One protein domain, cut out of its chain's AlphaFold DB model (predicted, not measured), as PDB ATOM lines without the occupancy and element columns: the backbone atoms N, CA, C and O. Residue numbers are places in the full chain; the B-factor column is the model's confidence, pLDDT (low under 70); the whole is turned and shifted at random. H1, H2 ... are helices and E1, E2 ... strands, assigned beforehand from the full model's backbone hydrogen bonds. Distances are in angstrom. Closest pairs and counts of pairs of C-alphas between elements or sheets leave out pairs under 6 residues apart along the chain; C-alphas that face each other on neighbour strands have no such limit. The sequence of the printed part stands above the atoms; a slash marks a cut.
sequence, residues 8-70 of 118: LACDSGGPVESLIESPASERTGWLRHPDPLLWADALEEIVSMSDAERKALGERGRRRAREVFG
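AT A GLANCE: This is residues 8 to 70 of the 118 residues of an uncharacterized protein of Moniliophthora perniciosa (strain FA553 / isolate CP02) (UniProt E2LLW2). Two long helices, H2 and H3, meet near their linked ends as a wide V, and a small two-stranded sheet, E1 and E2, sits in its opening with the short helix H1. Of the two arms of the V, H2 is the one by the sheet, its residues 38 to 46 having C-alphas within 10 A of those of E1 and E2, while H3 is apart from both strands and near H1. The printed part has 63 residues, with three named helices and two named strands in the order E1, H1, E2, H2, H3; the sheet is parallel and the class is mostly helix. It is compact, with a radius of gyration of the C-alphas of 11.8 A, and spans 32 by 30 by 17 A.

HOW THE PARTS SIT: E1, residues 8 to 10, and E2, residues 30 to 32, are parallel neighbours at 36 degrees, with N 9 and O 30 at 3.0 A and N 32 and O 9 at 3.0 A, within hydrogen-bond range. With H1, residues 14 to 18, they form a strand-helix-strand unit, two parallel strands with a helix between them along the chain, and its crossover is right-handed. The closest C-alphas of E2 and H2, residues 36 to 48, are those of Arg 32 and Leu 38, 6.5 A apart. H2 and H3, residues 51 to 69, are close but not clearly touching, Ile 46 and Arg 54 having the closest C-alphas at 8.0 A. They run opposite ways at a steep tilt of 65 degrees. H1 and H3 are near each other; E2 and H3 are apart. In H1, H2 and H3 every O i to N i+4 pair is within hydrogen-bond range.

IN THESE COORDINATES: E1 begins at C-alpha 8 (-33.711, 16.346, -29.197). H2 is 18.1 A long and begins at C-alpha 36 (-22.787, 12.736, -32.508). H3 is 25.7 A long and ends at C-alpha 69 (-48.428, 13.735, -19.319).

THE WHOLE: The C-alphas farthest apart, of Leu 37 and Gly 70, are 33.3 A apart. The printed part has no cut. The link from H1 to E2 is long, with 11 residues. No printed residue is under 70 in pLDDT.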
ATOM      1  N   LEU A   8     -34.421  17.423 -28.514       98.06
ATOM      2  CA  LEU A   8     -33.711  16.346 -29.197       98.06
ATOM      3  C   LEU A   8     -33.493  15.225 -28.179       98.06
ATOM      4  O   LEU A   8     -33.058  15.496 -27.058       98.06
ATOM      5  N   ALA A   9     -33.825  13.992 -28.544       98.12
ATOM      6  CA  ALA A   9     -33.644  12.827 -27.688       98.12
ATOM      7  C   ALA A   9     -33.263  11.581 -28.502       98.12
ATOM      8  O   ALA A   9     -33.370  11.576 -29.729       98.12
ATOM      9  N   CYS A  10     -32.834  10.524 -27.807       98.06
ATOM     10  CA  CYS A  10     -32.557   9.232 -28.431       98.06
ATOM     11  C   CYS A  10     -33.817   8.648 -29.082       98.06
ATOM     12  O   CYS A  10     -34.895   8.721 -28.504       98.06
ATOM     13  N   ASP A  11     -33.672   7.989 -30.225       97.62
ATOM     14  CA  ASP A  11     -34.735   7.256 -30.931       97.62
ATOM     15  C   ASP A  11     -35.048   5.868 -30.337       97.62
ATOM     16  O   ASP A  11     -35.534   4.970 -31.022       97.62
ATOM     17  N   SER A  12     -34.798   5.684 -29.041       96.94
ATOM     18  CA  SER A  12     -35.039   4.429 -28.329       96.94
ATOM     19  C   SER A  12     -35.544   4.670 -26.907       96.94
ATOM     20  O   SER A  12     -35.255   5.698 -26.294       96.94
ATOM     21  N   GLY A  13     -36.298   3.702 -26.374       96.19
ATOM     22  CA  GLY A  13     -36.863   3.745 -25.020       96.19
ATOM     23  C   GLY A  13     -37.924   4.834 -24.829       96.19
ATOM     24  O   GLY A  13     -38.576   5.256 -25.778       96.19
ATOM     25  N   GLY A  14     -38.079   5.326 -23.597       94.25
ATOM     26  CA  GLY A  14     -39.138   6.279 -23.225       94.25
ATOM     27  C   GLY A  14     -39.269   7.563 -24.078       94.25
ATOM     28  O   GLY A  14     -40.393   8.037 -24.265       94.25
ATOM     29  N   PRO A  15     -38.194   8.153 -24.642       96.50
ATOM     30  CA  PRO A  15     -38.324   9.281 -25.563       96.50
ATOM     31  C   PRO A  15     -39.243   9.035 -26.766       96.50
ATOM     32  O   PRO A  15     -39.948   9.966 -27.165       96.50
ATOM     33  N   VAL A  16     -39.285   7.809 -27.307       96.75
ATOM     34  CA  VAL A  16     -40.109   7.487 -28.488       96.75
ATOM     35  C   VAL A  16     -41.606   7.540 -28.186       96.75
ATOM     36  O   VAL A  16     -42.409   7.855 -29.056       96.75
ATOM     37  N   GLU A  17     -41.986   7.310 -26.929       95.88
ATOM     38  CA  GLU A  17     -43.361   7.461 -26.447       95.88
ATOM     39  C   GLU A  17     -43.703   8.944 -26.225       95.88
ATOM     40  O   GLU A  17     -44.850   9.384 -26.359       95.88
ATOM     41  N   SER A  18     -42.691   9.752 -25.901       95.31
ATOM     42  CA  SER A  18     -42.855  11.149 -25.499       95.31
ATOM     43  C   SER A  18     -42.880  12.128 -26.666       95.31
ATOM     44  O   SER A  18     -43.626  13.109 -26.605       95.31
ATOM     45  N   LEU A  19     -42.105  11.898 -27.726       97.06
ATOM     46  CA  LEU A  19     -41.965  12.830 -28.848       97.06
ATOM     47  C   LEU A  19     -42.714  12.356 -30.095       97.06
ATOM     48  O   LEU A  19     -42.684  11.188 -30.450       97.06
ATOM     49  N   ILE A  20     -43.341  13.303 -30.794       96.94
ATOM     50  CA  ILE A  20     -43.795  13.116 -32.174       96.94
ATOM     51  C   ILE A  20     -42.727  13.723 -33.076       96.94
ATOM     52  O   ILE A  20     -42.443  14.918 -32.972       96.94
ATOM     53  N   GLU A  21     -42.144  12.925 -33.959       95.62
ATOM     54  CA  GLU A  21     -41.181  13.415 -34.949       95.62
ATOM     55  C   GLU A  21     -41.846  13.791 -36.285       95.62
ATOM     56  O   GLU A  21     -41.449  14.763 -36.940       95.62
ATOM     57  N   SER A  22     -42.867  13.029 -36.680       94.44
ATOM     58  CA  SER A  22     -43.538  13.121 -37.976       94.44
ATOM     59  C   SER A  22     -45.055  12.958 -37.805       94.44
ATOM     60  O   SER A  22     -45.466  12.175 -36.946       94.44
ATOM     61  N   PRO A  23     -45.887  13.655 -38.601       95.88
ATOM     62  CA  PRO A  23     -45.515  14.638 -39.629       95.88
ATOM     63  C   PRO A  23     -44.988  15.958 -39.039       95.88
ATOM     64  O   PRO A  23     -45.232  16.283 -37.879       95.88
ATOM     65  N   ALA A  24     -44.283  16.759 -39.849       92.25
ATOM     66  CA  ALA A  24     -43.689  18.032 -39.411       92.25
ATOM     67  C   ALA A  24     -44.715  19.021 -38.815       92.25
ATOM     68  O   ALA A  24     -44.389  19.787 -37.906       92.25
ATOM     69  N   SER A  25     -45.968  18.963 -39.281       94.62
ATOM     70  CA  SER A  25     -47.099  19.741 -38.755       94.62
ATOM     71  C   SER A  25     -47.418  19.440 -37.286       94.62
ATOM     72  O   SER A  25     -47.903  20.314 -36.570       94.62
ATOM     73  N   GLU A  26     -47.123  18.224 -36.828       96.06
ATOM     74  CA  GLU A  26     -47.400  17.740 -35.472       96.06
ATOM     75  C   GLU A  26     -46.136  17.535 -34.638       96.06
ATOM     76  O   GLU A  26     -46.232  17.349 -33.425       96.06
ATOM     77  N   ARG A  27     -44.958  17.634 -35.266       97.06
ATOM     78  CA  ARG A  27     -43.658  17.449 -34.621       97.06
ATOM     79  C   ARG A  27     -43.578  18.211 -33.299       97.06
ATOM     80  O   ARG A  27     -43.909  19.398 -33.244       97.06
ATOM     81  N   THR A  28     -43.084  17.547 -32.258       97.69
ATOM     82  CA  THR A  28     -42.808  18.116 -30.927       97.69
ATOM     83  C   THR A  28     -41.334  18.034 -30.530       97.69
ATOM     84  O   THR A  28     -40.958  18.571 -29.487       97.69
ATOM     85  N   GLY A  29     -40.511  17.365 -31.337       97.75
ATOM     86  CA  GLY A  29     -39.073  17.228 -31.148       97.75
ATOM     87  C   GLY A  29     -38.448  16.328 -32.213       97.75
ATOM     88  O   GLY A  29     -39.103  15.979 -33.193       97.75
ATOM     89  N   TRP A  30     -37.192  15.956 -31.994       98.12
ATOM     90  CA  TRP A  30     -36.404  15.085 -32.858       98.12
ATOM     91  C   TRP A  30     -35.989  13.844 -32.082       98.12
ATOM     92  O   TRP A  30     -35.588  13.936 -30.919       98.12
ATOM     93  N   LEU A  31     -36.069  12.700 -32.751       98.38
ATOM     94  CA  LEU A  31     -35.576  11.424 -32.263       98.38
ATOM     95  C   LEU A  31     -34.406  11.015 -33.154       98.38
ATOM     96  O   LEU A  31     -34.544  10.943 -34.372       98.38
ATOM     97  N   ARG A  32     -33.221  10.833 -32.581       98.25
ATOM     98  CA  ARG A  32     -32.020  10.447 -33.333       98.25
ATOM     99  C   ARG A  32     -31.305   9.322 -32.614       98.25
ATOM    100  O   ARG A  32     -31.220   9.348 -31.387       98.25
ATOM    101  N   HIS A  33     -30.712   8.406 -33.369       98.12
ATOM    102  CA  HIS A  33     -29.746   7.460 -32.820       98.12
ATOM    103  C   HIS A  33     -28.664   8.237 -32.047       98.12
ATOM    104  O   HIS A  33     -28.360   9.367 -32.445       98.12
ATOM    105  N   PRO A  34     -28.102   7.707 -30.941       96.75
ATOM    106  CA  PRO A  34     -27.052   8.367 -30.152       96.75
ATOM    107  C   PRO A  34     -25.706   8.422 -30.899       96.75
ATOM    108  O   PRO A  34     -24.691   7.893 -30.454       96.75
ATOM    109  N   ASP A  35     -25.720   9.055 -32.064       98.31
ATOM    110  CA  ASP A  35     -24.592   9.347 -32.928       98.31
ATOM    111  C   ASP A  35     -24.336  10.868 -32.901       98.31
ATOM    112  O   ASP A  35     -25.267  11.649 -33.140       98.31
ATOM    113  N   PRO A  36     -23.101  11.314 -32.609       98.31
ATOM    114  CA  PRO A  36     -22.787  12.736 -32.508       98.31
ATOM    115  C   PRO A  36     -23.075  13.552 -33.772       98.31
ATOM    116  O   PRO A  36     -23.476  14.708 -33.648       98.31
ATOM    117  N   LEU A  37     -22.884  12.985 -34.967       98.50
ATOM    118  CA  LEU A  37     -23.119  13.693 -36.228       98.50
ATOM    119  C   LEU A  37     -24.618  13.886 -36.454       98.50
ATOM    120  O   LEU A  37     -25.059  15.000 -36.717       98.50
ATOM    121  N   LEU A  38     -25.421  12.844 -36.221       98.31
ATOM    122  CA  LEU A  38     -26.882  12.943 -36.330       98.31
ATOM    123  C   LEU A  38     -27.483  13.949 -35.340       98.31
ATOM    124  O   LEU A  38     -28.486  14.606 -35.632       98.31
ATOM    125  N   TRP A  39     -26.890  14.058 -34.151       98.44
ATOM    126  CA  TRP A  39     -27.291  15.048 -33.157       98.44
ATOM    127  C   TRP A  39     -26.859  16.457 -33.550       98.44
ATOM    128  O   TRP A  39     -27.637  17.390 -33.364       98.44
ATOM    129  N   ALA A  40     -25.655  16.618 -34.105       98.56
ATOM    130  CA  ALA A  40     -25.182  17.900 -34.614       98.56
ATOM    131  C   ALA A  40     -26.099  18.430 -35.726       98.56
ATOM    132  O   ALA A  40     -26.540  19.572 -35.626       98.56
ATOM    133  N   ASP A  41     -26.481  17.586 -36.688       98.44
ATOM    134  CA  ASP A  41     -27.405  17.952 -37.772       98.44
ATOM    135  C   ASP A  41     -28.768  18.415 -37.223       98.44
ATOM    136  O   ASP A  41     -29.319  19.440 -37.630       98.44
ATOM    137  N   ALA A  42     -29.316  17.685 -36.244       97.88
ATOM    138  CA  ALA A  42     -30.579  18.059 -35.609       97.88
ATOM    139  C   ALA A  42     -30.461  19.369 -34.810       97.88
ATOM    140  O   ALA A  42     -31.387  20.182 -34.800       97.88
ATOM    141  N   LEU A  43     -29.334  19.593 -34.132       98.25
ATOM    142  CA  LEU A  43     -29.077  20.842 -33.418       98.25
ATOM    143  C   LEU A  43     -28.918  22.017 -34.384       98.25
ATOM    144  O   LEU A  43     -29.445  23.088 -34.086       98.25
ATOM    145  N   GLU A  44     -28.264  21.823 -35.530       98.50
ATOM    146  CA  GLU A  44     -28.153  22.826 -36.591       98.50
ATOM    147  C   GLU A  44     -29.538  23.234 -37.117       98.50
ATOM    148  O   GLU A  44     -29.837  24.431 -37.191       98.50
ATOM    149  N   GLU A  45     -30.430  22.267 -37.372       97.19
ATOM    150  CA  GLU A  45     -31.836  22.536 -37.714       97.19
ATOM    151  C   GLU A  45     -32.514  23.368 -36.610       97.19
ATOM    152  O   GLU A  45     -33.106  24.410 -36.890       97.19
ATOM    153  N   ILE A  46     -32.376  22.959 -35.341       97.00
ATOM    154  CA  ILE A  46     -33.008  23.619 -34.186       97.00
ATOM    155  C   ILE A  46     -32.530  25.064 -34.001       97.00
ATOM    156  O   ILE A  46     -33.334  25.933 -33.638       97.00
ATOM    157  N   VAL A  47     -31.239  25.352 -34.171       97.62
ATOM    158  CA  VAL A  47     -30.710  26.719 -34.007       97.62
ATOM    159  C   VAL A  47     -31.027  27.603 -35.210       97.62
ATOM    160  O   VAL A  47     -31.195  28.805 -35.024       97.62
ATOM    161  N   SER A  48     -31.202  27.011 -36.394       98.00
ATOM    162  CA  SER A  48     -31.547  27.725 -37.632       98.00
ATOM    163  C   SER A  48     -33.032  28.095 -37.741       98.00
ATOM    164  O   SER A  48     -33.399  28.889 -38.606       98.00
ATOM    165  N   MET A  49     -33.892  27.556 -36.868       97.00
ATOM    166  CA  MET A  49     -35.316  27.910 -36.820       97.00
ATOM    167  C   MET A  49     -35.527  29.400 -36.544       97.00
ATOM    168  O   MET A  49     -34.952  29.961 -35.603       97.00
ATOM    169  N   SER A  50     -36.471  29.997 -37.269       98.06
ATOM    170  CA  SER A  50     -37.001  31.318 -36.943       98.06
ATOM    171  C   SER A  50     -37.731  31.318 -35.596       98.06
ATOM    172  O   SER A  50     -38.227  30.292 -35.115       98.06
ATOM    173  N   ASP A  51     -37.878  32.500 -34.996       97.38
ATOM    174  CA  ASP A  51     -38.622  32.663 -33.742       97.38
ATOM    175  C   ASP A  51     -40.074  32.179 -33.853       97.38
ATOM    176  O   ASP A  51     -40.614  31.592 -32.911       97.38
ATOM    177  N   ALA A  52     -40.702  32.379 -35.016       97.81
ATOM    178  CA  ALA A  52     -42.063  31.930 -35.281       97.81
ATOM    179  C   ALA A  52     -42.162  30.398 -35.281       97.81
ATOM    180  O   ALA A  52     -43.039  29.834 -34.621       97.81
ATOM    181  N   GLU A  53     -41.239  29.713 -35.960       97.06
ATOM    182  CA  GLU A  53     -41.193  28.249 -35.990       97.06
ATOM    183  C   GLU A  53     -40.889  27.676 -34.605       97.06
ATOM    184  O   GLU A  53     -41.550  26.731 -34.163       97.06
ATOM    185  N   ARG A  54     -39.932  28.276 -33.882       96.56
ATOM    186  CA  ARG A  54     -39.556  27.862 -32.525       96.56
ATOM    187  C   ARG A  54     -40.734  28.006 -31.565       96.56
ATOM    188  O   ARG A  54     -41.007  27.088 -30.790       96.56
ATOM    189  N   LYS A  55     -41.469  29.120 -31.644       97.38
ATOM    190  CA  LYS A  55     -42.680  29.351 -30.848       97.38
ATOM    191  C   LYS A  55     -43.771  28.336 -31.184       97.38
ATOM    192  O   LYS A  55     -44.319  27.726 -30.268       97.38
ATOM    193  N   ALA A  56     -44.040  28.104 -32.469       97.56
ATOM    194  CA  ALA A  56     -45.048  27.143 -32.908       97.56
ATOM    195  C   ALA A  56     -44.724  25.714 -32.433       97.56
ATOM    196  O   ALA A  56     -45.592  25.022 -31.897       97.56
ATOM    197  N   LEU A  57     -43.466  25.279 -32.562       97.88
ATOM    198  CA  LEU A  57     -42.999  23.995 -32.033       97.88
ATOM    199  C   LEU A  57     -43.148  23.923 -30.507       97.88
ATOM    200  O   LEU A  57     -43.635  22.924 -29.973       97.88
ATOM    201  N   GLY A  58     -42.764  24.990 -29.804       97.88
ATOM    202  CA  GLY A  58     -42.887  25.093 -28.353       97.88
ATOM    203  C   GLY A  58     -44.332  24.969 -27.869       97.88
ATOM    204  O   GLY A  58     -44.598  24.265 -26.894       97.88
ATOM    205  N   GLU A  59     -45.281  25.595 -28.567       98.12
ATOM    206  CA  GLU A  59     -46.715  25.492 -28.280       98.12
ATOM    207  C   GLU A  59     -47.242  24.070 -28.497       98.12
ATOM    208  O   GLU A  59     -47.938  23.548 -27.622       98.12
ATOM    209  N   ARG A  60     -46.860  23.404 -29.599       97.94
ATOM    210  CA  ARG A  60     -47.205  21.989 -29.835       97.94
ATOM    211  C   ARG A  60     -46.655  21.089 -28.732       97.94
ATOM    212  O   ARG A  60     -47.400  20.310 -28.139       97.94
ATOM    213  N   GLY A  61     -45.374  21.243 -28.399       97.62
ATOM    214  CA  GLY A  61     -44.727  20.472 -27.341       97.62
ATOM    215  C   GLY A  61     -45.354  20.706 -25.964       97.62
ATOM    216  O   GLY A  61     -45.492  19.761 -25.187       97.62
ATOM    217  N   ARG A  62     -45.764  21.941 -25.651       97.88
ATOM    218  CA  ARG A  62     -46.437  22.275 -24.386       97.88
ATOM    219  C   ARG A  62     -47.835  21.681 -24.317       97.88
ATOM    220  O   ARG A  62     -48.219  21.170 -23.269       97.88
ATOM    221  N   ARG A  63     -48.582  21.747 -25.421       97.25
ATOM    222  CA  ARG A  63     -49.910  21.146 -25.530       97.25
ATOM    223  C   ARG A  63     -49.837  19.633 -25.311       97.25
ATOM    224  O   ARG A  63     -50.457  19.150 -24.371       97.25
ATOM    225  N   ARG A  64     -48.960  18.930 -26.040       96.88
ATOM    226  CA  ARG A  64     -48.732  17.486 -25.854       96.88
ATOM    227  C   ARG A  64     -48.350  17.137 -24.415       96.88
ATOM    228  O   ARG A  64     -48.892  16.190 -23.856       96.88
ATOM    229  N   ALA A  65     -47.450  17.912 -23.802       96.88
ATOM    230  CA  ALA A  65     -47.043  17.679 -22.416       96.88
ATOM    231  C   ALA A  65     -48.231  17.674 -21.447       96.88
ATOM    232  O   ALA A  65     -48.290  16.831 -20.563       96.88
ATOM    233  N   ARG A  66     -49.184  18.593 -21.623       96.44
ATOM    234  CA  ARG A  66     -50.376  18.679 -20.769       96.44
ATOM    235  C   ARG A  66     -51.405  17.604 -21.092       96.44
ATOM    236  O   ARG A  66     -51.987  17.033 -20.180       96.44
ATOM    237  N   GLU A  67     -51.630  17.341 -22.373       95.69
ATOM    238  CA  GLU A  67     -52.669  16.412 -22.825       95.69
ATOM    239  C   GLU A  67     -52.330  14.950 -22.532       95.69
ATOM    240  O   GLU A  67     -53.232  14.178 -22.221       95.69
ATOM    241  N   VAL A  68     -51.049  14.578 -22.608       95.12
ATOM    242  CA  VAL A  68     -50.606  13.185 -22.443       95.12
ATOM    243  C   VAL A  68     -50.003  12.942 -21.058       95.12
ATOM    244  O   VAL A  68     -50.273  11.915 -20.445       95.12
ATOM    245  N   PHE A  69     -49.222  13.897 -20.547       95.06
ATOM    246  CA  PHE A  69     -48.428  13.735 -19.319       95.06
ATOM    247  C   PHE A  69     -48.845  14.697 -18.195       95.06
ATOM    248  O   PHE A  69     -48.161  14.805 -17.179       95.06
ATOM    249  N   GLY A  70     -49.944  15.435 -18.376       95.69
ATOM    250  CA  GLY A  70     -50.487  16.329 -17.357       95.69
ATOM    251  C   GLY A  70     -51.154  15.567 -16.214       95.69
ATOM    252  O   GLY A  70     -51.567  14.418 -16.367       95.69
TER     253      GLY A  70